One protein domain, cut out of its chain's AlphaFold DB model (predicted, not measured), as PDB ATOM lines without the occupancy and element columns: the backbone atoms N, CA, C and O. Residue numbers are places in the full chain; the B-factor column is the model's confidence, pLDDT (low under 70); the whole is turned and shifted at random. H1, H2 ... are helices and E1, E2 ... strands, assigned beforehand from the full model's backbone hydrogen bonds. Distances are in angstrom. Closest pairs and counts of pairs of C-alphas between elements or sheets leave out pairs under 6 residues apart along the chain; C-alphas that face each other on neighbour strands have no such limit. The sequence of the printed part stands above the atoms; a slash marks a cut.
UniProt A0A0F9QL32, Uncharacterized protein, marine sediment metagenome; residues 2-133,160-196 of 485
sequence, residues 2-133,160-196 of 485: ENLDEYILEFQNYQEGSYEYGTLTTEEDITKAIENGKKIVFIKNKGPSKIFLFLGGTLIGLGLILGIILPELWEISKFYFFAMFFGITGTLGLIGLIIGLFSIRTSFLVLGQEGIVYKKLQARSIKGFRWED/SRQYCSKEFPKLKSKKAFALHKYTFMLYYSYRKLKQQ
ATOM      1  N   GLU A   2      16.957 -42.623  26.675       55.38
ATOM      2  CA  GLU A   2      17.066 -43.866  25.884       55.38
ATOM      3  C   GLU A   2      18.132 -43.798  24.774       55.38
ATOM      4  O   GLU A   2      18.767 -44.813  24.534       55.38
ATOM      5  N   ASN A   3      18.448 -42.620  24.212       72.94
ATOM      6  CA  ASN A   3      19.476 -42.465  23.162       72.94
ATOM      7  C   ASN A   3      20.739 -41.704  23.611       72.94
ATOM      8  O   ASN A   3      21.259 -40.856  22.890       72.94
ATOM      9  N   LEU A   4      21.267 -41.971  24.814       81.56
ATOM     10  CA  LEU A   4      22.488 -41.291  25.287       81.56
ATOM     11  C   LEU A   4      23.684 -41.498  24.334       81.56
ATOM     12  O   LEU A   4      24.439 -40.557  24.086       81.56
ATOM     13  N   ASP A   5      23.831 -42.706  23.789       81.94
ATOM     14  CA  ASP A   5      24.959 -43.089  22.932       81.94
ATOM     15  C   ASP A   5      24.957 -42.341  21.595       81.94
ATOM     16  O   ASP A   5      26.012 -41.945  21.104       81.94
ATOM     17  N   GLU A   6      23.778 -42.047  21.050       85.25
ATOM     18  CA  GLU A   6      23.627 -41.312  19.793       85.25
ATOM     19  C   GLU A   6      24.111 -39.856  19.920       85.25
ATOM     20  O   GLU A   6      24.798 -39.327  19.051       85.25
ATOM     21  N   TYR A   7      23.828 -39.204  21.051       86.94
ATOM     22  CA  TYR A   7      24.299 -37.841  21.326       86.94
ATOM     23  C   TYR A   7      25.812 -37.797  21.568       86.94
ATOM     24  O   TYR A   7      26.469 -36.803  21.253       86.94
ATOM     25  N   ILE A   8      26.374 -38.858  22.154       84.25
ATOM     26  CA  ILE A   8      27.822 -38.989  22.337       84.25
ATOM     27  C   ILE A   8      28.505 -39.204  20.984       84.25
ATOM     28  O   ILE A   8      29.538 -38.576  20.735       84.25
ATOM     29  N   LEU A   9      27.916 -40.024  20.111       86.44
ATOM     30  CA  LEU A   9      28.403 -40.260  18.755       86.44
ATOM     31  C   LEU A   9      28.437 -38.962  17.937       86.44
ATOM     32  O   LEU A   9      29.445 -38.673  17.303       86.44
ATOM     33  N   GLU A  10      27.411 -38.112  18.032       85.81
ATOM     34  CA  GLU A  10      27.421 -36.799  17.366       85.81
ATOM     35  C   GLU A  10      28.570 -35.898  17.827       85.81
ATOM     36  O   GLU A  10      29.220 -35.212  17.035       85.81
ATOM     37  N   PHE A  11      28.878 -35.918  19.125       86.00
ATOM     38  CA  PHE A  11      30.035 -35.194  19.634       86.00
ATOM     39  C   PHE A  11      31.364 -35.790  19.139       86.00
ATOM     40  O   PHE A  11      32.298 -35.033  18.868       86.00
ATOM     41  N   GLN A  12      31.468 -37.116  19.006       84.50
ATOM     42  CA  GLN A  12      32.650 -37.777  18.434       84.50
ATOM     43  C   GLN A  12      32.826 -37.409  16.960       84.50
ATOM     44  O   GLN A  12      33.896 -36.930  16.586       84.50
ATOM     45  N   ASN A  13      31.755 -37.479  16.168       85.56
ATOM     46  CA  ASN A  13      31.751 -37.045  14.772       85.56
ATOM     47  C   ASN A  13      32.184 -35.576  14.642       85.56
ATOM     48  O   ASN A  13      32.942 -35.198  13.744       85.56
ATOM     49  N   TYR A  14      31.769 -34.724  15.584       84.88
ATOM     50  CA  TYR A  14      32.207 -33.331  15.621       84.88
ATOM     51  C   TYR A  14      33.723 -33.209  15.852       84.88
ATOM     52  O   TYR A  14      34.375 -32.351  15.245       84.88
ATOM     53  N   GLN A  15      34.293 -34.026  16.745       83.56
ATOM     54  CA  GLN A  15      35.734 -34.032  17.024       83.56
ATOM     55  C   GLN A  15      36.554 -34.557  15.845       83.56
ATOM     56  O   GLN A  15      37.613 -33.999  15.560       83.56
ATOM     57  N   GLU A  16      36.054 -35.588  15.170       84.75
ATOM     58  CA  GLU A  16      36.700 -36.248  14.032       84.75
ATOM     59  C   GLU A  16      36.515 -35.479  12.715       84.75
ATOM     60  O   GLU A  16      37.229 -35.719  11.746       84.75
ATOM     61  N   GLY A  17      35.607 -34.498  12.689       79.06
ATOM     62  CA  GLY A  17      35.336 -33.672  11.513       79.06
ATOM     63  C   GLY A  17      34.359 -34.299  10.517       79.06
ATOM     64  O   GLY A  17      34.127 -33.702   9.472       79.06
ATOM     65  N   SER A  18      33.766 -35.447  10.853       78.94
ATOM     66  CA  SER A  18      32.721 -36.138  10.086       78.94
ATOM     67  C   SER A  18      31.307 -35.606  10.355       78.94
ATOM     68  O   SER A  18      30.366 -36.012   9.684       78.94
ATOM     69  N   TYR A  19      31.141 -34.697  11.321       81.31
ATOM     70  CA  TYR A  19      29.863 -34.040  11.606       81.31
ATOM     71  C   TYR A  19      29.425 -33.123  10.459       81.31
ATOM     72  O   TYR A  19      30.172 -32.230  10.048       81.31
ATOM     73  N   GLU A  20      28.199 -33.315   9.979       77.38
ATOM     74  CA  GLU A  20      27.636 -32.553   8.868       77.38
ATOM     75  C   GLU A  20      27.171 -31.161   9.327       77.38
ATOM     76  O   GLU A  20      26.077 -30.959   9.869       77.38
ATOM     77  N   TYR A  21      28.044 -30.173   9.118       75.56
ATOM     78  CA  TYR A  21      27.767 -28.789   9.486       75.56
ATOM     79  C   TYR A  21      26.749 -28.160   8.531       75.56
ATOM     80  O   TYR A  21      27.013 -27.989   7.342       75.56
ATOM     81  N   GLY A  22      25.613 -27.738   9.079       75.44
ATOM     82  CA  GLY A  22      24.699 -26.804   8.422       75.44
ATOM     83  C   GLY A  22      25.048 -25.386   8.858       75.44
ATOM     84  O   GLY A  22      25.432 -25.176  10.006       75.44
ATOM     85  N   THR A  23      24.943 -24.397   7.969       80.62
ATOM     86  CA  THR A  23      25.102 -22.997   8.394       80.62
ATOM     87  C   THR A  23      23.743 -22.452   8.818       80.62
ATOM     88  O   THR A  23      22.866 -22.272   7.980       80.62
ATOM     89  N   LEU A  24      23.573 -22.176  10.109       83.12
ATOM     90  CA  LEU A  24      22.353 -21.620  10.690       83.12
ATOM     91  C   LEU A  24      22.528 -20.110  10.874       83.12
ATOM     92  O   LEU A  24      23.306 -19.656  11.721       83.12
ATOM     93  N   THR A  25      21.839 -19.311  10.058       81.19
ATOM     94  CA  THR A  25      22.005 -17.844  10.041       81.19
ATOM     95  C   THR A  25      20.761 -17.073  10.461       81.19
ATOM     96  O   THR A  25      20.867 -15.903  10.858       81.19
ATOM     97  N   THR A  26      19.606 -17.728  10.394       82.88
ATOM     98  CA  THR A  26      18.287 -17.181  10.707       82.88
ATOM     99  C   THR A  26      17.522 -18.085  11.674       82.88
ATOM    100  O   THR A  26      17.898 -19.234  11.909       82.88
ATOM    101  N   GLU A  27      16.447 -17.552  12.255       79.44
ATOM    102  CA  GLU A  27      15.517 -18.329  13.081       79.44
ATOM    103  C   GLU A  27      14.832 -19.436  12.264       79.44
ATOM    104  O   GLU A  27      14.701 -20.555  12.750       79.44
ATOM    105  N   GLU A  28      14.500 -19.178  10.995       83.31
ATOM    106  CA  GLU A  28      13.911 -20.173  10.088       83.31
ATOM    107  C   GLU A  28      14.843 -21.362   9.822       83.31
ATOM    108  O   GLU A  28      14.390 -22.509   9.827       83.31
ATOM    109  N   ASP A  29      16.144 -21.108   9.633       84.38
ATOM    110  CA  ASP A  29      17.144 -22.170   9.447       84.38
ATOM    111  C   ASP A  29      17.187 -23.087  10.676       84.38
ATOM    112  O   ASP A  29      17.241 -24.313  10.555       84.38
ATOM    113  N   ILE A  30      17.144 -22.482  11.870       85.06
ATOM    114  CA  ILE A  30      17.141 -23.206  13.143       85.06
ATOM    115  C   ILE A  30      15.870 -24.044  13.264       85.06
ATOM    116  O   ILE A  30      15.959 -25.217  13.623       85.06
ATOM    117  N   THR A  31      14.708 -23.475  12.947       83.19
ATOM    118  CA  THR A  31      13.425 -24.179  13.022       83.19
ATOM    119  C   THR A  31      13.402 -25.397  12.115       83.19
ATOM    120  O   THR A  31      13.163 -26.498  12.605       83.19
ATOM    121  N   LYS A  32      13.779 -25.249  10.840       85.44
ATOM    122  CA  LYS A  32      13.848 -26.375   9.894       85.44
ATOM    123  C   LYS A  32      14.835 -27.451  10.344       85.44
ATOM    124  O   LYS A  32      14.538 -28.640  10.267       85.44
ATOM    125  N   ALA A  33      16.011 -27.051  10.830       85.69
ATOM    126  CA  ALA A  33      17.004 -27.996  11.333       85.69
ATOM    127  C   ALA A  33      16.469 -28.792  12.534       85.69
ATOM    128  O   ALA A  33      16.647 -30.009  12.600       85.69
ATOM    129  N   ILE A  34      15.789 -28.117  13.465       85.56
ATOM    130  CA  ILE A  34      15.203 -28.749  14.648       85.56
ATOM    131  C   ILE A  34      14.039 -29.662  14.267       85.56
ATOM    132  O   ILE A  34      13.989 -30.780  14.774       85.56
ATOM    133  N   GLU A  35      13.140 -29.246  13.375       82.62
ATOM    134  CA  GLU A  35      12.018 -30.061  12.885       82.62
ATOM    135  C   GLU A  35      12.501 -31.348  12.208       82.62
ATOM    136  O   GLU A  35      11.974 -32.425  12.489       82.62
ATOM    137  N   ASN A  36      13.587 -31.262  11.434       84.69
ATOM    138  CA  ASN A  36      14.237 -32.405  10.785       84.69
ATOM    139  C   ASN A  36      15.022 -33.315  11.751       84.69
ATOM    140  O   ASN A  36      15.694 -34.246  11.314       84.69
ATOM    141  N   GLY A  37      14.977 -33.059  13.061       82.69
ATOM    142  CA  GLY A  37      15.616 -33.910  14.067       82.69
ATOM    143  C   GLY A  37      17.120 -33.708  14.215       82.69
ATOM    144  O   GLY A  37      17.775 -34.516  14.879       82.69
ATOM    145  N   LYS A  38      17.685 -32.631  13.651       87.69
ATOM    146  CA  LYS A  38      19.115 -32.338  13.788       87.69
ATOM    147  C   LYS A  38      19.487 -32.196  15.262       87.69
ATOM    148  O   LYS A  38      18.739 -31.600  16.040       87.69
ATOM    149  N   LYS A  39      20.656 -32.714  15.647       89.50
ATOM    150  CA  LYS A  39      21.262 -32.499  16.969       89.50
ATOM    151  C   LYS A  39      22.376 -31.467  16.848       89.50
ATOM    152  O   LYS A  39      23.247 -31.605  15.994       89.50
ATOM    153  N   ILE A  40      22.367 -30.436  17.689       88.38
ATOM    154  CA  ILE A  40      23.320 -29.320  17.605       88.38
ATOM    155  C   ILE A  40      24.373 -29.442  18.708       88.38
ATOM    156  O   ILE A  40      24.052 -29.509  19.898       88.38
ATOM    157  N   VAL A  41      25.649 -29.433  18.306       87.88
ATOM    158  CA  VAL A  41      26.803 -29.578  19.205       87.88
ATOM    159  C   VAL A  41      27.384 -28.216  19.589       87.88
ATOM    160  O   VAL A  41      27.820 -27.436  18.746       87.88
ATOM    161  N   PHE A  42      27.468 -27.961  20.890       86.94
ATOM    162  CA  PHE A  42      28.080 -26.788  21.503       86.94
ATOM    163  C   PHE A  42      29.337 -27.177  22.290       86.94
ATOM    164  O   PHE A  42      29.321 -28.057  23.152       86.94
ATOM    165  N   ILE A  43      30.440 -26.468  22.060       85.38
ATOM    166  CA  ILE A  43      31.716 -26.681  22.752       85.38
ATOM    167  C   ILE A  43      32.088 -25.455  23.560       85.38
ATOM    168  O   ILE A  43      31.921 -24.326  23.106       85.38
ATOM    169  N   LYS A  44      32.653 -25.668  24.751       80.00
ATOM    170  CA  LYS A  44      33.140 -24.563  25.570       80.00
ATOM    171  C   LYS A  44      34.254 -23.782  24.858       80.00
ATOM    172  O   LYS A  44      35.241 -24.359  24.397       80.00
ATOM    173  N   ASN A  45      34.119 -22.461  24.809       75.94
ATOM    174  CA  ASN A  45      35.089 -21.560  24.212       75.94
ATOM    175  C   ASN A  45      36.419 -21.620  24.982       75.94
ATOM    176  O   ASN A  45      36.490 -21.309  26.172       75.94
ATOM    177  N   LYS A  46      37.492 -21.992  24.279       75.06
ATOM    178  CA  LYS A  46      38.850 -22.084  24.833       75.06
ATOM    179  C   LYS A  46      39.608 -20.748  24.797       75.06
ATOM    180  O   LYS A  46      40.731 -20.688  25.286       75.06
ATOM    181  N   GLY A  47      39.027 -19.679  24.247       72.19
ATOM    182  CA  GLY A  47      39.653 -18.353  24.151       72.19
ATOM    183  C   GLY A  47      40.230 -17.848  25.483       72.19
ATOM    184  O   GLY A  47      41.441 -17.642  25.557       72.19
ATOM    185  N   PRO A  48      39.425 -17.755  26.559       72.94
ATOM    186  CA  PRO A  48      39.912 -17.327  27.872       72.94
ATOM    187  C   PRO A  48      41.048 -18.204  28.412       72.94
ATOM    188  O   PRO A  48      42.029 -17.685  28.932       72.94
ATOM    189  N   SER A  49      40.977 -19.530  28.230       76.38
ATOM    190  CA  SER A  49      42.040 -20.436  28.695       76.38
ATOM    191  C   SER A  49      43.390 -20.180  28.020       76.38
ATOM    192  O   SER A  49      44.417 -20.234  28.687       76.38
ATOM    193  N   LYS A  50      43.397 -19.830  26.725       80.69
ATOM    194  CA  LYS A  50      44.628 -19.465  26.007       80.69
ATOM    195  C   LYS A  50      45.229 -18.167  26.544       80.69
ATOM    196  O   LYS A  50      46.442 -18.084  26.690       80.69
ATOM    197  N   ILE A  51      44.378 -17.193  26.872       81.38
ATOM    198  CA  ILE A  51      44.790 -15.914  27.463       81.38
ATOM    199  C   ILE A  51      45.432 -16.145  28.837       81.38
ATOM    200  O   ILE A  51      46.528 -15.649  29.078       81.38
ATOM    201  N   PHE A  52      44.808 -16.952  29.705       82.50
ATOM    202  CA  PHE A  52      45.364 -17.283  31.023       82.50
ATOM    203  C   PHE A  52      46.688 -18.046  30.946       82.50
ATOM    204  O   PHE A  52      47.593 -17.761  31.725       82.50
ATOM    205  N   LEU A  53      46.831 -18.978  29.998       86.69
ATOM    206  CA  LEU A  53      48.106 -19.664  29.781       86.69
ATOM    207  C   LEU A  53      49.206 -18.712  29.310       86.69
ATOM    208  O   LEU A  53      50.325 -18.787  29.807       86.69
ATOM    209  N   PHE A  54      48.880 -17.825  28.366       87.00
ATOM    210  CA  PHE A  54      49.827 -16.848  27.842       87.00
ATOM    211  C   PHE A  54      50.275 -15.877  28.939       87.00
ATOM    212  O   PHE A  54      51.461 -15.809  29.237       87.00
ATOM    213  N   LEU A  55      49.328 -15.217  29.617       83.44
ATOM    214  CA  LEU A  55      49.609 -14.311  30.737       83.44
ATOM    215  C   LEU A  55      50.371 -15.009  31.867       83.44
ATOM    216  O   LEU A  55      51.320 -14.442  32.399       83.44
ATOM    217  N   GLY A  56      49.981 -16.240  32.213       87.06
ATOM    218  CA  GLY A  56      50.650 -17.028  33.245       87.06
ATOM    219  C   GLY A  56      52.113 -17.306  32.904       87.06
ATOM    220  O   GLY A  56      52.996 -17.055  33.722       87.06
ATOM    221  N   GLY A  57      52.382 -17.744  31.670       89.25
ATOM    222  CA  GLY A  57      53.743 -17.954  31.175       89.25
ATOM    223  C   GLY A  57      54.562 -16.662  31.124       89.25
ATOM    224  O   GLY A  57      55.703 -16.640  31.583       89.25
ATOM    225  N   THR A  58      53.972 -15.567  30.636       88.31
ATOM    226  CA  THR A  58      54.633 -14.256  30.572       88.31
ATOM    227  C   THR A  58      54.981 -13.720  31.961       88.31
ATOM    228  O   THR A  58      56.078 -13.202  32.138       88.31
ATOM    229  N   LEU A  59      54.104 -13.878  32.958       85.31
ATOM    230  CA  LEU A  59      54.357 -13.438  34.336       85.31
ATOM    231  C   LEU A  59      55.483 -14.224  35.012       85.31
ATOM    232  O   LEU A  59      56.306 -13.621  35.698       85.31
ATOM    233  N   ILE A  60      55.565 -15.538  34.782       87.81
ATOM    234  CA  ILE A  60      56.687 -16.355  35.269       87.81
ATOM    235  C   ILE A  60      57.990 -15.908  34.603       87.81
ATOM    236  O   ILE A  60      58.989 -15.701  35.290       87.81
ATOM    237  N   GLY A  61      57.973 -15.710  33.279       87.12
ATOM    238  CA  GLY A  61      59.131 -15.219  32.532       87.12
ATOM    239  C   GLY A  61      59.606 -13.851  33.026       87.12
ATOM    240  O   GLY A  61      60.780 -13.686  33.340       87.12
ATOM    241  N   LEU A  62      58.688 -12.893  33.185       85.56
ATOM    242  CA  LEU A  62      58.977 -11.579  33.765       85.56
ATOM    243  C   LEU A  62      59.513 -11.687  35.192       85.56
ATOM    244  O   LEU A  62      60.460 -10.991  35.527       85.56
ATOM    245  N   GLY A  63      58.952 -12.567  36.021       80.94
ATOM    246  CA  GLY A  63      59.445 -12.814  37.375       80.94
ATOM    247  C   GLY A  63      60.881 -13.295  37.430       80.94
ATOM    248  O   GLY A  63      61.647 -12.816  38.262       80.94
ATOM    249  N   LEU A  64      61.256 -14.195  36.524       83.25
ATOM    250  CA  LEU A  64      62.630 -14.672  36.403       83.25
ATOM    251  C   LEU A  64      63.565 -13.563  35.915       83.25
ATOM    252  O   LEU A  64      64.606 -13.342  36.522       83.25
ATOM    253  N   ILE A  65      63.184 -12.832  34.864       83.81
ATOM    254  CA  ILE A  65      64.009 -11.755  34.294       83.81
ATOM    255  C   ILE A  65      64.214 -10.631  35.318       83.81
ATOM    256  O   ILE A  65      65.345 -10.232  35.584       83.81
ATOM    257  N   LEU A  66      63.133 -10.151  35.936       78.00
ATOM    258  CA  LEU A  66      63.186  -9.095  36.948       78.00
ATOM    259  C   LEU A  66      63.917  -9.570  38.207       78.00
ATOM    260  O   LEU A  66      64.723  -8.828  38.759       78.00
ATOM    261  N   GLY A  67      63.686 -10.816  38.625       75.69
ATOM    262  CA  GLY A  67      64.369 -11.423  39.761       75.69
ATOM    263  C   GLY A  67      65.872 -11.599  39.550       75.69
ATOM    264  O   GLY A  67      66.588 -11.643  40.539       75.69
ATOM    265  N   ILE A  68      66.358 -11.685  38.308       79.19
ATOM    266  CA  ILE A  68      67.792 -11.798  37.986       79.19
ATOM    267  C   ILE A  68      68.433 -10.415  37.798       79.19
ATOM    268  O   ILE A  68      69.522 -10.186  38.313       79.19
ATOM    269  N   ILE A  69      67.761  -9.492  37.099       79.06
ATOM    270  CA  ILE A  69      68.337  -8.194  36.704       79.06
ATOM    271  C   ILE A  69      68.258  -7.149  37.826       79.06
ATOM    272  O   ILE A  69      69.236  -6.454  38.090       79.06
ATOM    273  N   LEU A  70      67.115  -7.010  38.511       71.25
ATOM    274  CA  LEU A  70      66.967  -5.966  39.537       71.25
ATOM    275  C   LEU A  70      67.910  -6.100  40.741       71.25
ATOM    276  O   LEU A  70      68.334  -5.061  41.247       71.25
ATOM    277  N   PRO A  71      68.282  -7.306  41.207       71.38
ATOM    278  CA  PRO A  71      69.299  -7.446  42.242       71.38
ATOM    279  C   PRO A  71      70.666  -6.848  41.909       71.38
ATOM    280  O   PRO A  71      71.460  -6.632  42.816       71.38
ATOM    281  N   GLU A  72      70.991  -6.638  40.631       71.06
ATOM    282  CA  GLU A  72      72.252  -5.996  40.238       71.06
ATOM    283  C   GLU A  72      72.198  -4.469  40.381       71.06
ATOM    284  O   GLU A  72      73.238  -3.824  40.452       71.06
ATOM    285  N   LEU A  73      70.993  -3.899  40.473       67.75
ATOM    286  CA  LEU A  73      70.750  -2.459  40.582       67.75
ATOM    287  C   LEU A  73      70.601  -1.974  42.034       67.75
ATOM    288  O   LEU A  73      70.614  -0.767  42.269       67.75
ATOM    289  N   TRP A  74      70.463  -2.880  43.006       63.59
ATOM    290  CA  TRP A  74      70.270  -2.542  44.418       63.59
ATOM    291  C   TRP A  74      71.239  -3.303  45.331       63.59
ATOM    292  O   TRP A  74      71.375  -4.515  45.226       63.59
ATOM    293  N   GLU A  75      71.854  -2.605  46.293       64.31
ATOM    294  CA  GLU A  75      72.801  -3.177  47.276       64.31
ATOM    295  C   GLU A  75      72.155  -4.105  48.328       64.31
ATOM    296  O   GLU A  75      72.827  -4.654  49.201       64.31
ATOM    297  N   ILE A  76      70.838  -4.299  48.266       61.25
ATOM    298  CA  ILE A  76      70.107  -5.213  49.148       61.25
ATOM    299  C   ILE A  76      70.385  -6.660  48.708       61.25
ATOM    300  O   ILE A  76      70.617  -6.930  47.532       61.25
ATOM    301  N   SER A  77      70.348  -7.620  49.644       70.00
ATOM    302  CA  SER A  77      70.642  -9.031  49.345       70.00
ATOM    303  C   SER A  77      69.881  -9.530  48.108       70.00
ATOM    304  O   SER A  77      68.645  -9.504  48.040       70.00
ATOM    305  N   LYS A  78      70.653 -10.025  47.135       70.31
ATOM    306  CA  LYS A  78      70.150 -10.482  45.834       70.31
ATOM    307  C   LYS A  78      69.096 -11.574  45.965       70.31
ATOM    308  O   LYS A  78      68.142 -11.634  45.193       70.31
ATOM    309  N   PHE A  79      69.251 -12.401  46.993       71.00
ATOM    310  CA  PHE A  79      68.312 -13.458  47.322       71.00
ATOM    311  C   PHE A  79      66.935 -12.909  47.721       71.00
ATOM    312  O   PHE A  79      65.924 -13.453  47.287       71.00
ATOM    313  N   TYR A  80      66.868 -11.813  48.488       68.88
ATOM    314  CA  TYR A  80      65.585 -11.244  48.916       68.88
ATOM    315  C   TYR A  80      64.822 -10.589  47.766       68.88
ATOM    316  O   TYR A  80      63.610 -10.770  47.668       68.88
ATOM    317  N   PHE A  81      65.514  -9.883  46.867       73.25
ATOM    318  CA  PHE A  81      64.878  -9.319  45.673       73.25
ATOM    319  C   PHE A  81      64.370 -10.411  44.734       73.25
ATOM    320  O   PHE A  81      63.217 -10.357  44.303       73.25
ATOM    321  N   PHE A  82      65.188 -11.437  44.485       70.75
ATOM    322  CA  PHE A  82      64.765 -12.596  43.705       70.75
ATOM    323  C   PHE A  82      63.535 -13.260  44.336       70.75
ATOM    324  O   PHE A  82      62.520 -13.431  43.664       70.75
ATOM    325  N   ALA A  83      63.577 -13.564  45.636       70.75
ATOM    326  CA  ALA A  83      62.482 -14.224  46.343       70.75
ATOM    327  C   ALA A  83      61.193 -13.386  46.372       70.75
ATOM    328  O   ALA A  83      60.107 -13.945  46.238       70.75
ATOM    329  N   MET A  84      61.285 -12.059  46.501       73.12
ATOM    330  CA  MET A  84      60.119 -11.172  46.508       73.12
ATOM    331  C   MET A  84      59.478 -11.071  45.120       73.12
ATOM    332  O   MET A  84      58.277 -11.303  44.979       73.12
ATOM    333  N   PHE A  85      60.264 -10.764  44.083       72.12
ATOM    334  CA  PHE A  85      59.731 -10.584  42.732       72.12
ATOM    335  C   PHE A  85      59.278 -11.908  42.126       72.12
ATOM    336  O   PHE A  85      58.135 -11.998  41.680       72.12
ATOM    337  N   PHE A  86      60.108 -12.953  42.185       73.75
ATOM    338  CA  PHE A  86      59.717 -14.287  41.729       73.75
ATOM    339  C   PHE A  86      58.585 -14.864  42.586       73.75
ATOM    340  O   PHE A  86      57.681 -15.505  42.058       73.75
ATOM    341  N   GLY A  87      58.573 -14.590  43.893       70.62
ATOM    342  CA  GLY A  87      57.489 -14.996  44.782       70.62
ATOM    343  C   GLY A  87      56.147 -14.400  44.369       70.62
ATOM    344  O   GLY A  87      55.163 -15.127  44.274       70.62
ATOM    345  N   ILE A  88      56.089 -13.105  44.059       74.81
ATOM    346  CA  ILE A  88      54.836 -12.440  43.679       74.81
ATOM    347  C   ILE A  88      54.432 -12.806  42.245       74.81
ATOM    348  O   ILE A  88      53.345 -13.346  42.022       74.81
ATOM    349  N   THR A  89      55.289 -12.545  41.257       77.00
ATOM    350  CA  THR A  89      54.922 -12.727  39.843       77.00
ATOM    351  C   THR A  89      54.928 -14.195  39.427       77.00
ATOM    352  O   THR A  89      54.068 -14.608  38.648       77.00
ATOM    353  N   GLY A  90      55.819 -15.012  39.994       76.88
ATOM    354  CA  GLY A  90      55.854 -16.456  39.779       76.88
ATOM    355  C   GLY A  90      54.630 -17.152  40.370       76.88
ATOM    356  O   GLY A  90      54.034 -17.985  39.692       76.88
ATOM    357  N   THR A  91      54.173 -16.765  41.568       76.38
ATOM    358  CA  THR A  91      52.944 -17.333  42.157       76.38
ATOM    359  C   THR A  91      51.705 -16.940  41.354       76.38
ATOM    360  O   THR A  91      50.892 -17.804  41.023       76.38
ATOM    361  N   LEU A  92      51.567 -15.665  40.973       78.06
ATOM    362  CA  LEU A  92      50.459 -15.209  40.125       78.06
ATOM    363  C   LEU A  92      50.470 -15.891  38.751       78.06
ATOM    364  O   LEU A  92      49.425 -16.316  38.254       78.06
ATOM    365  N   GLY A  93      51.653 -16.053  38.155       85.50
ATOM    366  CA  GLY A  93      51.811 -16.742  36.882       85.50
ATOM    367  C   GLY A  93      51.494 -18.240  36.967       85.50
ATOM    368  O   GLY A  93      50.806 -18.772  36.093       85.50
ATOM    369  N   LEU A  94      51.891 -18.907  38.056       81.50
ATOM    370  CA  LEU A  94      51.559 -20.309  38.325       81.50
ATOM    371  C   LEU A  94      50.045 -20.502  38.495       81.50
ATOM    372  O   LEU A  94      49.473 -21.426  37.917       81.50
ATOM    373  N   ILE A  95      49.378 -19.605  39.228       82.06
ATOM    374  CA  ILE A  95      47.915 -19.601  39.365       82.06
ATOM    375  C   ILE A  95      47.256 -19.445  37.987       82.06
ATOM    376  O   ILE A  95      46.357 -20.217  37.648       82.06
ATOM    377  N   GLY A  96      47.736 -18.506  37.163       79.19
ATOM    378  CA  GLY A  96      47.267 -18.315  35.788       79.19
ATOM    379  C   GLY A  96      47.414 -19.575  34.927       79.19
ATOM    380  O   GLY A  96      46.458 -19.978  34.259       79.19
ATOM    381  N   LEU A  97      48.562 -20.257  35.002       84.19
ATOM    382  CA  LEU A  97      48.795 -21.529  34.311       84.19
ATOM    383  C   LEU A  97      47.845 -22.631  34.788       84.19
ATOM    384  O   LEU A  97      47.245 -23.313  33.959       84.19
ATOM    385  N   ILE A  98      47.673 -22.794  36.102       80.31
ATOM    386  CA  ILE A  98      46.774 -23.805  36.676       80.31
ATOM    387  C   ILE A  98      45.336 -23.555  36.212       80.31
ATOM    388  O   ILE A  98      44.679 -24.479  35.729       80.31
ATOM    389  N   ILE A  99      44.856 -22.310  36.289       78.31
ATOM    390  CA  ILE A  99      43.513 -21.926  35.825       78.31
ATOM    391  C   ILE A  99      43.371 -22.171  34.317       78.31
ATOM    392  O   ILE A  99      42.354 -22.721  33.879       78.31
ATOM    393  N   GLY A 100      44.382 -21.811  33.522       79.44
ATOM    394  CA  GLY A 100      44.408 -22.021  32.076       79.44
ATOM    395  C   GLY A 100      44.336 -23.503  31.696       79.44
ATOM    396  O   GLY A 100      43.452 -23.902  30.935       79.44
ATOM    397  N   LEU A 101      45.197 -24.337  32.286       80.75
ATOM    398  CA  LEU A 101      45.229 -25.789  32.072       80.75
ATOM    399  C   LEU A 101      43.927 -26.459  32.513       80.75
ATOM    400  O   LEU A 101      43.393 -27.320  31.813       80.75
ATOM    401  N   PHE A 102      43.377 -26.044  33.654       73.88
ATOM    402  CA  PHE A 102      42.105 -26.569  34.135       73.88
ATOM    403  C   PHE A 102      40.955 -26.209  33.187       73.88
ATOM    404  O   PHE A 102      40.091 -27.041  32.903       73.88
ATOM    405  N   SER A 103      40.988 -24.995  32.633       70.38
ATOM    406  CA  SER A 103      39.988 -24.474  31.698       70.38
ATOM    407  C   SER A 103      40.080 -25.064  30.284       70.38
ATOM    408  O   SER A 103      39.104 -24.974  29.542       70.38
ATOM    409  N   ILE A 104      41.200 -25.700  29.910       70.94
ATOM    410  CA  ILE A 104      41.366 -26.393  28.616       70.94
ATOM    411  C   ILE A 104      40.546 -27.682  28.521       70.94
ATOM    412  O   ILE A 104      40.238 -28.127  27.405       70.94
ATOM    413  N   ARG A 105      40.191 -28.290  29.662       68.38
ATOM    414  CA  ARG A 105      39.430 -29.543  29.693       68.38
ATOM    415  C   ARG A 105      38.158 -29.419  28.855       68.38
ATOM    416  O   ARG A 105      37.430 -28.431  28.916       68.38
ATOM    417  N   THR A 106      37.892 -30.437  28.047       65.88
ATOM    418  CA  THR A 106      36.767 -30.441  27.114       65.88
ATOM    419  C   THR A 106      35.448 -30.528  27.876       65.88
ATOM    420  O   THR A 106      35.110 -31.551  28.464       65.88
ATOM    421  N   SER A 107      34.708 -29.419  27.869       78.62
ATOM    422  CA  SER A 107      33.286 -29.389  28.209       78.62
ATOM    423  C   SER A 107      32.496 -29.228  26.924       78.62
ATOM    424  O   SER A 107      32.844 -28.398  26.078       78.62
ATOM    425  N   PHE A 108      31.447 -30.020  26.789       85.00
ATOM    426  CA  PHE A 108      30.579 -29.990  25.627       85.00
ATOM    427  C   PHE A 108      29.131 -30.153  26.054       85.00
ATOM    428  O   PHE A 108      28.835 -30.560  27.184       85.00
ATOM    429  N   LEU A 109      28.267 -29.815  25.118       87.12
ATOM    430  CA  LEU A 109      26.835 -29.911  25.220       87.12
ATOM    431  C   LEU A 109      26.284 -30.302  23.849       87.12
ATOM    432  O   LEU A 109      26.671 -29.713  22.848       87.12
ATOM    433  N   VAL A 110      25.374 -31.263  23.813       87.94
ATOM    434  CA  VAL A 110      24.634 -31.654  22.614       87.94
ATOM    435  C   VAL A 110      23.153 -31.491  22.912       87.94
ATOM    436  O   VAL A 110      22.663 -32.018  23.915       87.94
ATOM    437  N   LEU A 111      22.463 -30.732  22.064       88.25
ATOM    438  CA  LEU A 111      21.020 -30.527  22.131       88.25
ATOM    439  C   LEU A 111      20.335 -31.344  21.048       88.25
ATOM    440  O   LEU A 111      20.794 -31.364  19.910       88.25
ATOM    441  N   GLY A 112      19.217 -31.966  21.390       87.81
ATOM    442  CA  GLY A 112      18.356 -32.645  20.435       87.81
ATOM    443  C   GLY A 112      16.909 -32.630  20.910       87.81
ATOM    444  O   GLY A 112      16.601 -32.158  22.005       87.81
ATOM    445  N   GLN A 113      15.999 -33.150  20.090       83.88
ATOM    446  CA  GLN A 113      14.560 -33.143  20.392       83.88
ATOM    447  C   GLN A 113      14.214 -33.906  21.685       83.88
ATOM    448  O   GLN A 113      13.250 -33.590  22.386       83.88
ATOM    449  N   GLU A 114      15.015 -34.914  22.032       83.25
ATOM    450  CA  GLU A 114      14.755 -35.761  23.194       83.25
ATOM    451  C   GLU A 114      15.272 -35.168  24.509       83.25
ATOM    452  O   GLU A 114      14.794 -35.539  25.586       83.25
ATOM    453  N   GLY A 115      16.254 -34.271  24.442       83.06
ATOM    454  CA  GLY A 115      16.911 -33.766  25.633       83.06
ATOM    455  C   GLY A 115      18.270 -33.137  25.374       83.06
ATOM    456  O   GLY A 115      18.598 -32.678  24.279       83.06
ATOM    457  N   ILE A 116      19.066 -33.134  26.434       85.50
ATOM    458  CA  ILE A 116      20.380 -32.503  26.505       85.50
ATOM    459  C   ILE A 116      21.370 -33.527  27.053       85.50
ATOM    460  O   ILE A 116      21.126 -34.154  28.086       85.50
ATOM    461  N   VAL A 117      22.526 -33.635  26.400       85.94
ATOM    462  CA  VAL A 117      23.677 -34.407  26.883       85.94
ATOM    463  C   VAL A 117      24.853 -33.473  27.088       85.94
ATOM    464  O   VAL A 117      25.198 -32.697  26.201       85.94
ATOM    465  N   TYR A 118      25.484 -33.524  28.260       83.38
ATOM    466  CA  TYR A 118      26.592 -32.633  28.578       83.38
ATOM    467  C   TYR A 118      27.704 -33.310  29.374       83.38
ATOM    468  O   TYR A 118      27.513 -34.292  30.099       83.38
ATOM    469  N   LYS A 119      28.889 -32.702  29.287       81.62
ATOM    470  CA  LYS A 119      30.043 -33.007  30.135       81.62
ATOM    471  C   LYS A 119      30.576 -31.725  30.759       81.62
ATOM    472  O   LYS A 119      31.014 -30.815  30.053       81.62
ATOM    473  N   LYS A 120      30.554 -31.655  32.094       71.00
ATOM    474  CA  LYS A 120      31.106 -30.524  32.858       71.00
ATOM    475  C   LYS A 120      32.621 -30.678  33.015       71.00
ATOM    476  O   LYS A 120      33.119 -31.789  33.161       71.00
ATOM    477  N   LEU A 121      33.332 -29.553  33.092       63.12
ATOM    478  CA  LEU A 121      34.798 -29.450  33.210       63.12
ATOM    479  C   LEU A 121      35.424 -30.343  34.308       63.12
ATOM    480  O   LEU A 121      36.569 -30.778  34.191       63.12
ATOM    481  N   GLN A 122      34.671 -30.597  35.381       58.94
ATOM    482  CA  GLN A 122      35.102 -31.351  36.564       58.94
ATOM    483  C   GLN A 122      34.449 -32.737  36.685       58.94
ATOM    484  O   GLN A 122      34.808 -33.503  37.575       58.94
ATOM    485  N   ALA A 123      33.492 -33.070  35.814       61.16
ATOM    486  CA  ALA A 123      32.760 -34.327  35.891       61.16
ATOM    487  C   ALA A 123      33.507 -35.438  35.141       61.16
ATOM    488  O   ALA A 123      33.919 -35.263  33.992       61.16
ATOM    489  N   ARG A 124      33.669 -36.598  35.792       59.12
ATOM    490  CA  ARG A 124      34.227 -37.801  35.150       59.12
ATOM    491  C   ARG A 124      33.236 -38.444  34.180       59.12
ATOM    492  O   ARG A 124      33.666 -38.983  33.167       59.12
ATOM    493  N   SER A 125      31.937 -38.351  34.462       74.44
ATOM    494  CA  SER A 125      30.875 -38.921  33.637       74.44
ATOM    495  C   SER A 125      30.188 -37.873  32.758       74.44
ATOM    496  O   SER A 125      30.063 -36.702  33.121       74.44
ATOM    497  N   ILE A 126      29.749 -38.326  31.586       80.12
ATOM    498  CA  ILE A 126      28.785 -37.628  30.731       80.12
ATOM    499  C   ILE A 126      27.403 -37.851  31.354       80.12
ATOM    500  O   ILE A 126      27.125 -38.941  31.855       80.12
ATOM    501  N   LYS A 127      26.553 -36.822  31.358       79.81
ATOM    502  CA  LYS A 127      25.176 -36.925  31.848       79.81
ATOM    503  C   LYS A 127      24.203 -36.528  30.742       79.81
ATOM    504  O   LYS A 127      24.490 -35.602  29.987       79.81
ATOM    505  N   GLY A 128      23.057 -37.200  30.684       80.88
ATOM    506  CA  GLY A 128      21.968 -36.892  29.760       80.88
ATOM    507  C   GLY A 128      20.638 -36.773  30.490       80.88
ATOM    508  O   GLY A 128      20.380 -37.528  31.427       80.88
ATOM    509  N   PHE A 129      19.815 -35.822  30.064       77.75
ATOM    510  CA  PHE A 129      18.539 -35.484  30.689       77.75
ATOM    511  C   PHE A 129      17.481 -35.242  29.614       77.75
ATOM    512  O   PHE A 129      17.792 -34.671  28.568       77.75
ATOM    513  N   ARG A 130      16.239 -35.672  29.865       81.94
ATOM    514  CA  ARG A 130      15.103 -35.361  28.986       81.94
ATOM    515  C   ARG A 130      14.631 -33.933  29.259       81.94
ATOM    516  O   ARG A 130      14.749 -33.454  30.379       81.94
ATOM    517  N   TRP A 131      14.053 -33.263  28.264       77.75
ATOM    518  CA  TRP A 131      13.501 -31.912  28.460       77.75
ATOM    519  C   TRP A 131      12.363 -31.853  29.489       77.75
ATOM    520  O   TRP A 131      12.172 -30.825  30.120       77.75
ATOM    521  N   GLU A 132      11.633 -32.956  29.671       72.31
ATOM    522  CA  GLU A 132      10.518 -33.090  30.629       72.31
ATOM    523  C   GLU A 132      10.983 -33.012  32.084       72.31
ATOM    524  O   GLU A 132      10.250 -32.580  32.968       72.31
ATOM    525  N   ASP A 133      12.228 -33.415  32.301       69.06
ATOM    526  CA  ASP A 133      12.874 -33.489  33.599       69.06
ATOM    527  C   ASP A 133      13.560 -32.159  33.964       69.06
ATOM    528  O   ASP A 133      14.178 -32.030  35.020       69.06
ATOM    529  N   SER A 160      25.773 -18.010  26.908       61.81
ATOM    530  CA  SER A 160      26.010 -18.091  25.456       61.81
ATOM    531  C   SER A 160      27.424 -17.654  25.022       61.81
ATOM    532  O   SER A 160      27.878 -18.014  23.941       61.81
ATOM    533  N   ARG A 161      28.159 -16.931  25.882       63.03
ATOM    534  CA  ARG A 161      29.587 -16.582  25.717       63.03
ATOM    535  C   ARG A 161      30.545 -17.745  25.968       63.03
ATOM    536  O   ARG A 161      31.658 -17.758  25.442       63.03
ATOM    537  N   GLN A 162      30.142 -18.684  26.819       68.94
ATOM    538  CA  GLN A 162      30.985 -19.792  27.243       68.94
ATOM    539  C   GLN A 162      30.966 -20.941  26.245       68.94
ATOM    540  O   GLN A 162      31.903 -21.727  26.265       68.94
ATOM    541  N   TYR A 163      29.963 -21.030  25.369       74.25
ATOM    542  CA  TYR A 163      29.796 -22.126  24.420       74.25
ATOM    543  C   TYR A 163      29.660 -21.610  22.984       74.25
ATOM    544  O   TYR A 163      28.966 -20.636  22.718       74.25
ATOM    545  N   CYS A 164      30.326 -22.280  22.051       77.06
ATOM    546  CA  CYS A 164      30.290 -21.995  20.623       77.06
ATOM    547  C   CYS A 164      29.946 -23.267  19.843       77.06
ATOM    548  O   CYS A 164      30.413 -24.351  20.194       77.06
ATOM    549  N   SER A 165      29.173 -23.122  18.773       81.69
ATOM    550  CA  SER A 165      28.923 -24.180  17.794       81.69
ATOM    551  C   SER A 165      29.486 -23.756  16.436       81.69
ATOM    552  O   SER A 165      29.558 -22.563  16.142       81.69
ATOM    553  N   LYS A 166      29.920 -24.730  15.631       80.88
ATOM    554  CA  LYS A 166      30.355 -24.512  14.241       80.88
ATOM    555  C   LYS A 166      29.181 -24.298  13.278       80.88
ATOM    556  O   LYS A 166      29.420 -23.803  12.185       80.88
ATOM    557  N   GLU A 167      27.954 -24.634  13.685       81.06
ATOM    558  CA  GLU A 167      26.733 -24.399  12.895       81.06
ATOM    559  C   GLU A 167      26.454 -22.901  12.706       81.06
ATOM    560  O   GLU A 167      25.873 -22.486  11.709       81.06
ATOM    561  N   PHE A 168      26.884 -22.064  13.653       79.75
ATOM    562  CA  PHE A 168      26.714 -20.619  13.559       79.75
ATOM    563  C   PHE A 168      27.992 -19.991  12.989       79.75
ATOM    564  O   PHE A 168      29.089 -20.269  13.490       79.75
ATOM    565  N   PRO A 169      27.893 -19.102  11.981       68.19
ATOM    566  CA  PRO A 169      29.056 -18.360  11.514       68.19
ATOM    567  C   PRO A 169      29.665 -17.549  12.667       68.19
ATOM    568  O   PRO A 169      28.995 -17.266  13.664       68.19
ATOM    569  N   LYS A 170      30.917 -17.094  12.514       66.38
ATOM    570  CA  LYS A 170      31.532 -16.084  13.403       66.38
ATOM    571  C   LYS A 170      30.828 -14.724  13.236       66.38
ATOM    572  O   LYS A 170      31.412 -13.753  12.767       66.38
ATOM    573  N   LEU A 171      29.541 -14.668  13.555       56.41
ATOM    574  CA  LEU A 171      28.699 -13.486  13.514       56.41
ATOM    575  C   LEU A 171      29.115 -12.530  14.637       56.41
ATOM    576  O   LEU A 171      29.660 -12.944  15.665       56.41
ATOM    577  N   LYS A 172      28.816 -11.234  14.464       56.59
ATOM    578  CA  LYS A 172      28.933 -10.247  15.549       56.59
ATOM    579  C   LYS A 172      28.208 -10.787  16.783       56.59
ATOM    580  O   LYS A 172      27.079 -11.269  16.672       56.59
ATOM    581  N   SER A 173      28.865 -10.674  17.935       61.62
ATOM    582  CA  SER A 173      28.515 -11.370  19.178       61.62
ATOM    583  C   SER A 173      27.006 -11.369  19.476       61.62
ATOM    584  O   SER A 173      26.427 -12.431  19.672       61.62
ATOM    585  N   LYS A 174      26.330 -10.216  19.362       60.84
ATOM    586  CA  LYS A 174      24.883 -10.070  19.608       60.84
ATOM    587  C   LYS A 174      23.979 -10.980  18.755       60.84
ATOM    588  O   LYS A 174      23.054 -11.570  19.305       60.84
ATOM    589  N   LYS A 175      24.232 -11.124  17.445       66.19
ATOM    590  CA  LYS A 175      23.370 -11.925  16.547       66.19
ATOM    591  C   LYS A 175      23.574 -13.427  16.768       66.19
ATOM    592  O   LYS A 175      22.601 -14.166  16.825       66.19
ATOM    593  N   ALA A 176      24.820 -13.860  16.984       66.00
ATOM    594  CA  ALA A 176      25.118 -15.242  17.372       66.00
ATOM    595  C   ALA A 176      24.442 -15.619  18.701       66.00
ATOM    596  O   ALA A 176      23.893 -16.709  18.835       66.00
ATOM    597  N   PHE A 177      24.432 -14.699  19.674       69.00
ATOM    598  CA  PHE A 177      23.785 -14.939  20.963       69.00
ATOM    599  C   PHE A 177      22.268 -15.100  20.847       69.00
ATOM    600  O   PHE A 177      21.716 -15.993  21.490       69.00
ATOM    601  N   ALA A 178      21.606 -14.276  20.030       71.12
ATOM    602  CA  ALA A 178      20.172 -14.399  19.778       71.12
ATOM    603  C   ALA A 178      19.823 -15.759  19.154       71.12
ATOM    604  O   ALA A 178      18.917 -16.434  19.634       71.12
ATOM    605  N   LEU A 179      20.608 -16.207  18.168       76.88
ATOM    606  CA  LEU A 179      20.423 -17.506  17.517       76.88
ATOM    607  C   LEU A 179      20.647 -18.674  18.485       76.88
ATOM    608  O   LEU A 179      19.809 -19.565  18.553       76.88
ATOM    609  N   HIS A 180      21.703 -18.638  19.311       77.19
ATOM    610  CA  HIS A 180      21.900 -19.645  20.361       77.19
ATOM    611  C   HIS A 180      20.680 -19.714  21.293       77.19
ATOM    612  O   HIS A 180      20.146 -20.793  21.519       77.19
ATOM    613  N   LYS A 181      20.198 -18.570  21.802       74.19
ATOM    614  CA  LYS A 181      19.002 -18.515  22.662       74.19
ATOM    615  C   LYS A 181      17.793 -19.137  21.983       74.19
ATOM    616  O   LYS A 181      17.108 -19.949  22.602       74.19
ATOM    617  N   TYR A 182      17.550 -18.746  20.737       78.25
ATOM    618  CA  TYR A 182      16.438 -19.243  19.948       78.25
ATOM    619  C   TYR A 182      16.506 -20.765  19.813       78.25
ATOM    620  O   TYR A 182      15.531 -21.432  20.129       78.25
ATOM    621  N   THR A 183      17.675 -21.333  19.498       83.88
ATOM    622  CA  THR A 183      17.881 -22.788  19.431       83.88
ATOM    623  C   THR A 183      17.485 -23.501  20.727       83.88
ATOM    624  O   THR A 183      16.735 -24.473  20.688       83.88
ATOM    625  N   PHE A 184      17.950 -23.024  21.885       77.50
ATOM    626  CA  PHE A 184      17.599 -23.635  23.174       77.50
ATOM    627  C   PHE A 184      16.113 -23.500  23.505       77.50
ATOM    628  O   PHE A 184      15.490 -24.471  23.932       77.50
ATOM    629  N   MET A 185      15.556 -22.302  23.310       74.94
ATOM    630  CA  MET A 185      14.138 -22.044  23.540       74.94
ATOM    631  C   MET A 185      13.269 -22.904  22.638       74.94
ATOM    632  O   MET A 185      12.259 -23.408  23.112       74.94
ATOM    633  N   LEU A 186      13.674 -23.106  21.383       79.00
ATOM    634  CA  LEU A 186      12.923 -23.889  20.417       79.00
ATOM    635  C   LEU A 186      12.947 -25.381  20.757       79.00
ATOM    636  O   LEU A 186      11.886 -25.992  20.792       79.00
ATOM    637  N   TYR A 187      14.100 -25.970  21.106       80.81
ATOM    638  CA  TYR A 187      14.126 -27.364  21.581       80.81
ATOM    639  C   TYR A 187      13.253 -27.572  22.829       80.81
ATOM    640  O   TYR A 187      12.567 -28.588  22.942       80.81
ATOM    641  N   TYR A 188      13.256 -26.607  23.753       74.00
ATOM    642  CA  TYR A 188      12.451 -26.671  24.971       74.00
ATOM    643  C   TYR A 188      10.948 -26.478  24.697       74.00
ATOM    644  O   TYR A 188      10.119 -27.256  25.180       74.00
ATOM    645  N   SER A 189      10.573 -25.476  23.894       71.12
ATOM    646  CA  SER A 189       9.176 -25.156  23.577       71.12
ATOM    647  C   SER A 189       8.526 -26.208  22.683       71.12
ATOM    648  O   SER A 189       7.388 -26.591  22.953       71.12
ATOM    649  N   TYR A 190       9.254 -26.745  21.697       68.25
ATOM    650  CA  TYR A 190       8.771 -27.764  20.757       68.25
ATOM    651  C   TYR A 190       8.207 -28.999  21.475       68.25
ATOM    652  O   TYR A 190       7.233 -29.603  21.025       68.25
ATOM    653  N   ARG A 191       8.756 -29.351  22.646       63.72
ATOM    654  CA  ARG A 191       8.253 -30.471  23.452       63.72
ATOM    655  C   ARG A 191       7.205 -30.068  24.490       63.72
ATOM    656  O   ARG A 191       6.267 -30.833  24.709       63.72
ATOM    657  N   LYS A 192       7.308 -28.876  25.091       59.22
ATOM    658  CA  LYS A 192       6.317 -28.384  26.068       59.22
ATOM    659  C   LYS A 192       4.956 -28.102  25.413       59.22
ATOM    660  O   LYS A 192       3.931 -28.471  25.978       59.22
ATOM    661  N   LEU A 193       4.944 -27.581  24.180       51.84
ATOM    662  CA  LEU A 193       3.736 -27.394  23.358       51.84
ATOM    663  C   LEU A 193       3.024 -28.718  23.036       51.84
ATOM    664  O   LEU A 193       1.799 -28.775  23.071       51.84
ATOM    665  N   LYS A 194       3.767 -29.813  22.822       50.31
ATOM    666  CA  LYS A 194       3.184 -31.159  22.650       50.31
ATOM    667  C   LYS A 194       2.535 -31.719  23.922       50.31
ATOM    668  O   LYS A 194       1.680 -32.592  23.822       50.31
ATOM    669  N   GLN A 195       2.925 -31.244  25.106       46.91
ATOM    670  CA  GLN A 195       2.356 -31.689  26.383       46.91
ATOM    671  C   GLN A 195       1.200 -30.811  26.873       46.91
ATOM    672  O   GLN A 195       0.303 -31.319  27.541       46.91
ATOM    673  N   GLN A 196       1.189 -29.519  26.530       41.22
ATOM    674  CA  GLN A 196       0.145 -28.582  26.960       41.22
ATOM    675  C   GLN A 196      -1.219 -28.878  26.314       41.22
ATOM    676  O   GLN A 196      -2.250 -28.680  26.944       41.22
TER     677      GLN A 196
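AT A GLANCE: This is residues 2 to 133 and 160 to 196 of the 485 residues of an uncharacterized protein of marine sediment metagenome (UniProt A0A0F9QL32). Picture a compact head with a long two-helix arm: in the head a four-stranded sheet lies between H1 on one face and H5 on the other, and from it the helical hairpin H3 and H4 reaches out and makes the longest axis. H2 packs on H5 and only grazes the sheet. The 169 printed residues include five named helices and four named strands, in the order H1 H2 E1 H3 H4 E2 E3 E4 H5, a mixed class; the sheet runs E1 E2 E3 E4, antiparallel throughout. The whole is only just loose, close to extended, with a radius of gyration of the C-alphas of 23.0 A and spans of 79 by 34 by 33 A.

IN THESE COORDINATES: Find C-alpha 4 at (22.488, -41.291, 25.287); from there H1 runs to residue 16, 18.8 A. H2 is residues 27 to 35, 12.2 A, and E1 residues 40 to 44, 13.5 A. H3 starts at C-alpha 47, (39.653, -18.353, 24.151), and runs 38.4 A to residue 72. H4, residues 78 to 104, comes back over 37.1 A, with a kink of 29 degrees near residue 88. Then come E2, residues 108 to 112, 13.5 A; E3, 115 to 119, 13.9 A; and E4, 127 to 130, 10.6 A. H5, residues 173 to 196, spans 34.1 A, with a kink of 29 degrees near residue 188, and ends at (0.145, -28.582, 26.960).

HOW THE PARTS SIT: Begin at the sheet, where E2 E3 E4 form a meander, each strand the antiparallel neighbour of the one before. Look for N 42 and O 109 at 2.7 A between E1 and E2, N 110 and O 117 at 2.8 A between E2 and E3, and N 116 and O 129 at 2.9 A between E3 and E4. H1 is on the sheet at a height of 9.3 A; its closest C-alphas to E2 are Tyr 7 and Val 110, 6.3 A. H5 is on the opposite face, at a height of 10.8 A, slantwise to the strands at 49 degrees to E1 on the local plane. H2 and H5 touch through residues 179 to 187 of H5, closest at the C-alphas of Ile 30 and Thr 183, 6.3 A. H3 and H4 touch at a shallow tilt of 9 degrees, opposite ways, closest at the C-alphas of Gly 56 and Gly 93, 3.8 A; neither is on the sheet. In H1, H2 and H4 every O i to N i+4 pair is within hydrogen-bond range; H3 has 20 of 22 and H5 18 of 20.

THE WHOLE: The C-alphas of Glu 75 and Gln 196 are the two farthest apart, 79.6 A. Residues 134 to 159 are not printed, and C-alphas 133 and 160 are 21.8 A apart across that cut. Of the links printed whole, none is long. The mean pLDDT of the printed part is 76.7, and residues 73 to 76, 121 to 124, 169 to 177 and 190 to 196 are among those under 70.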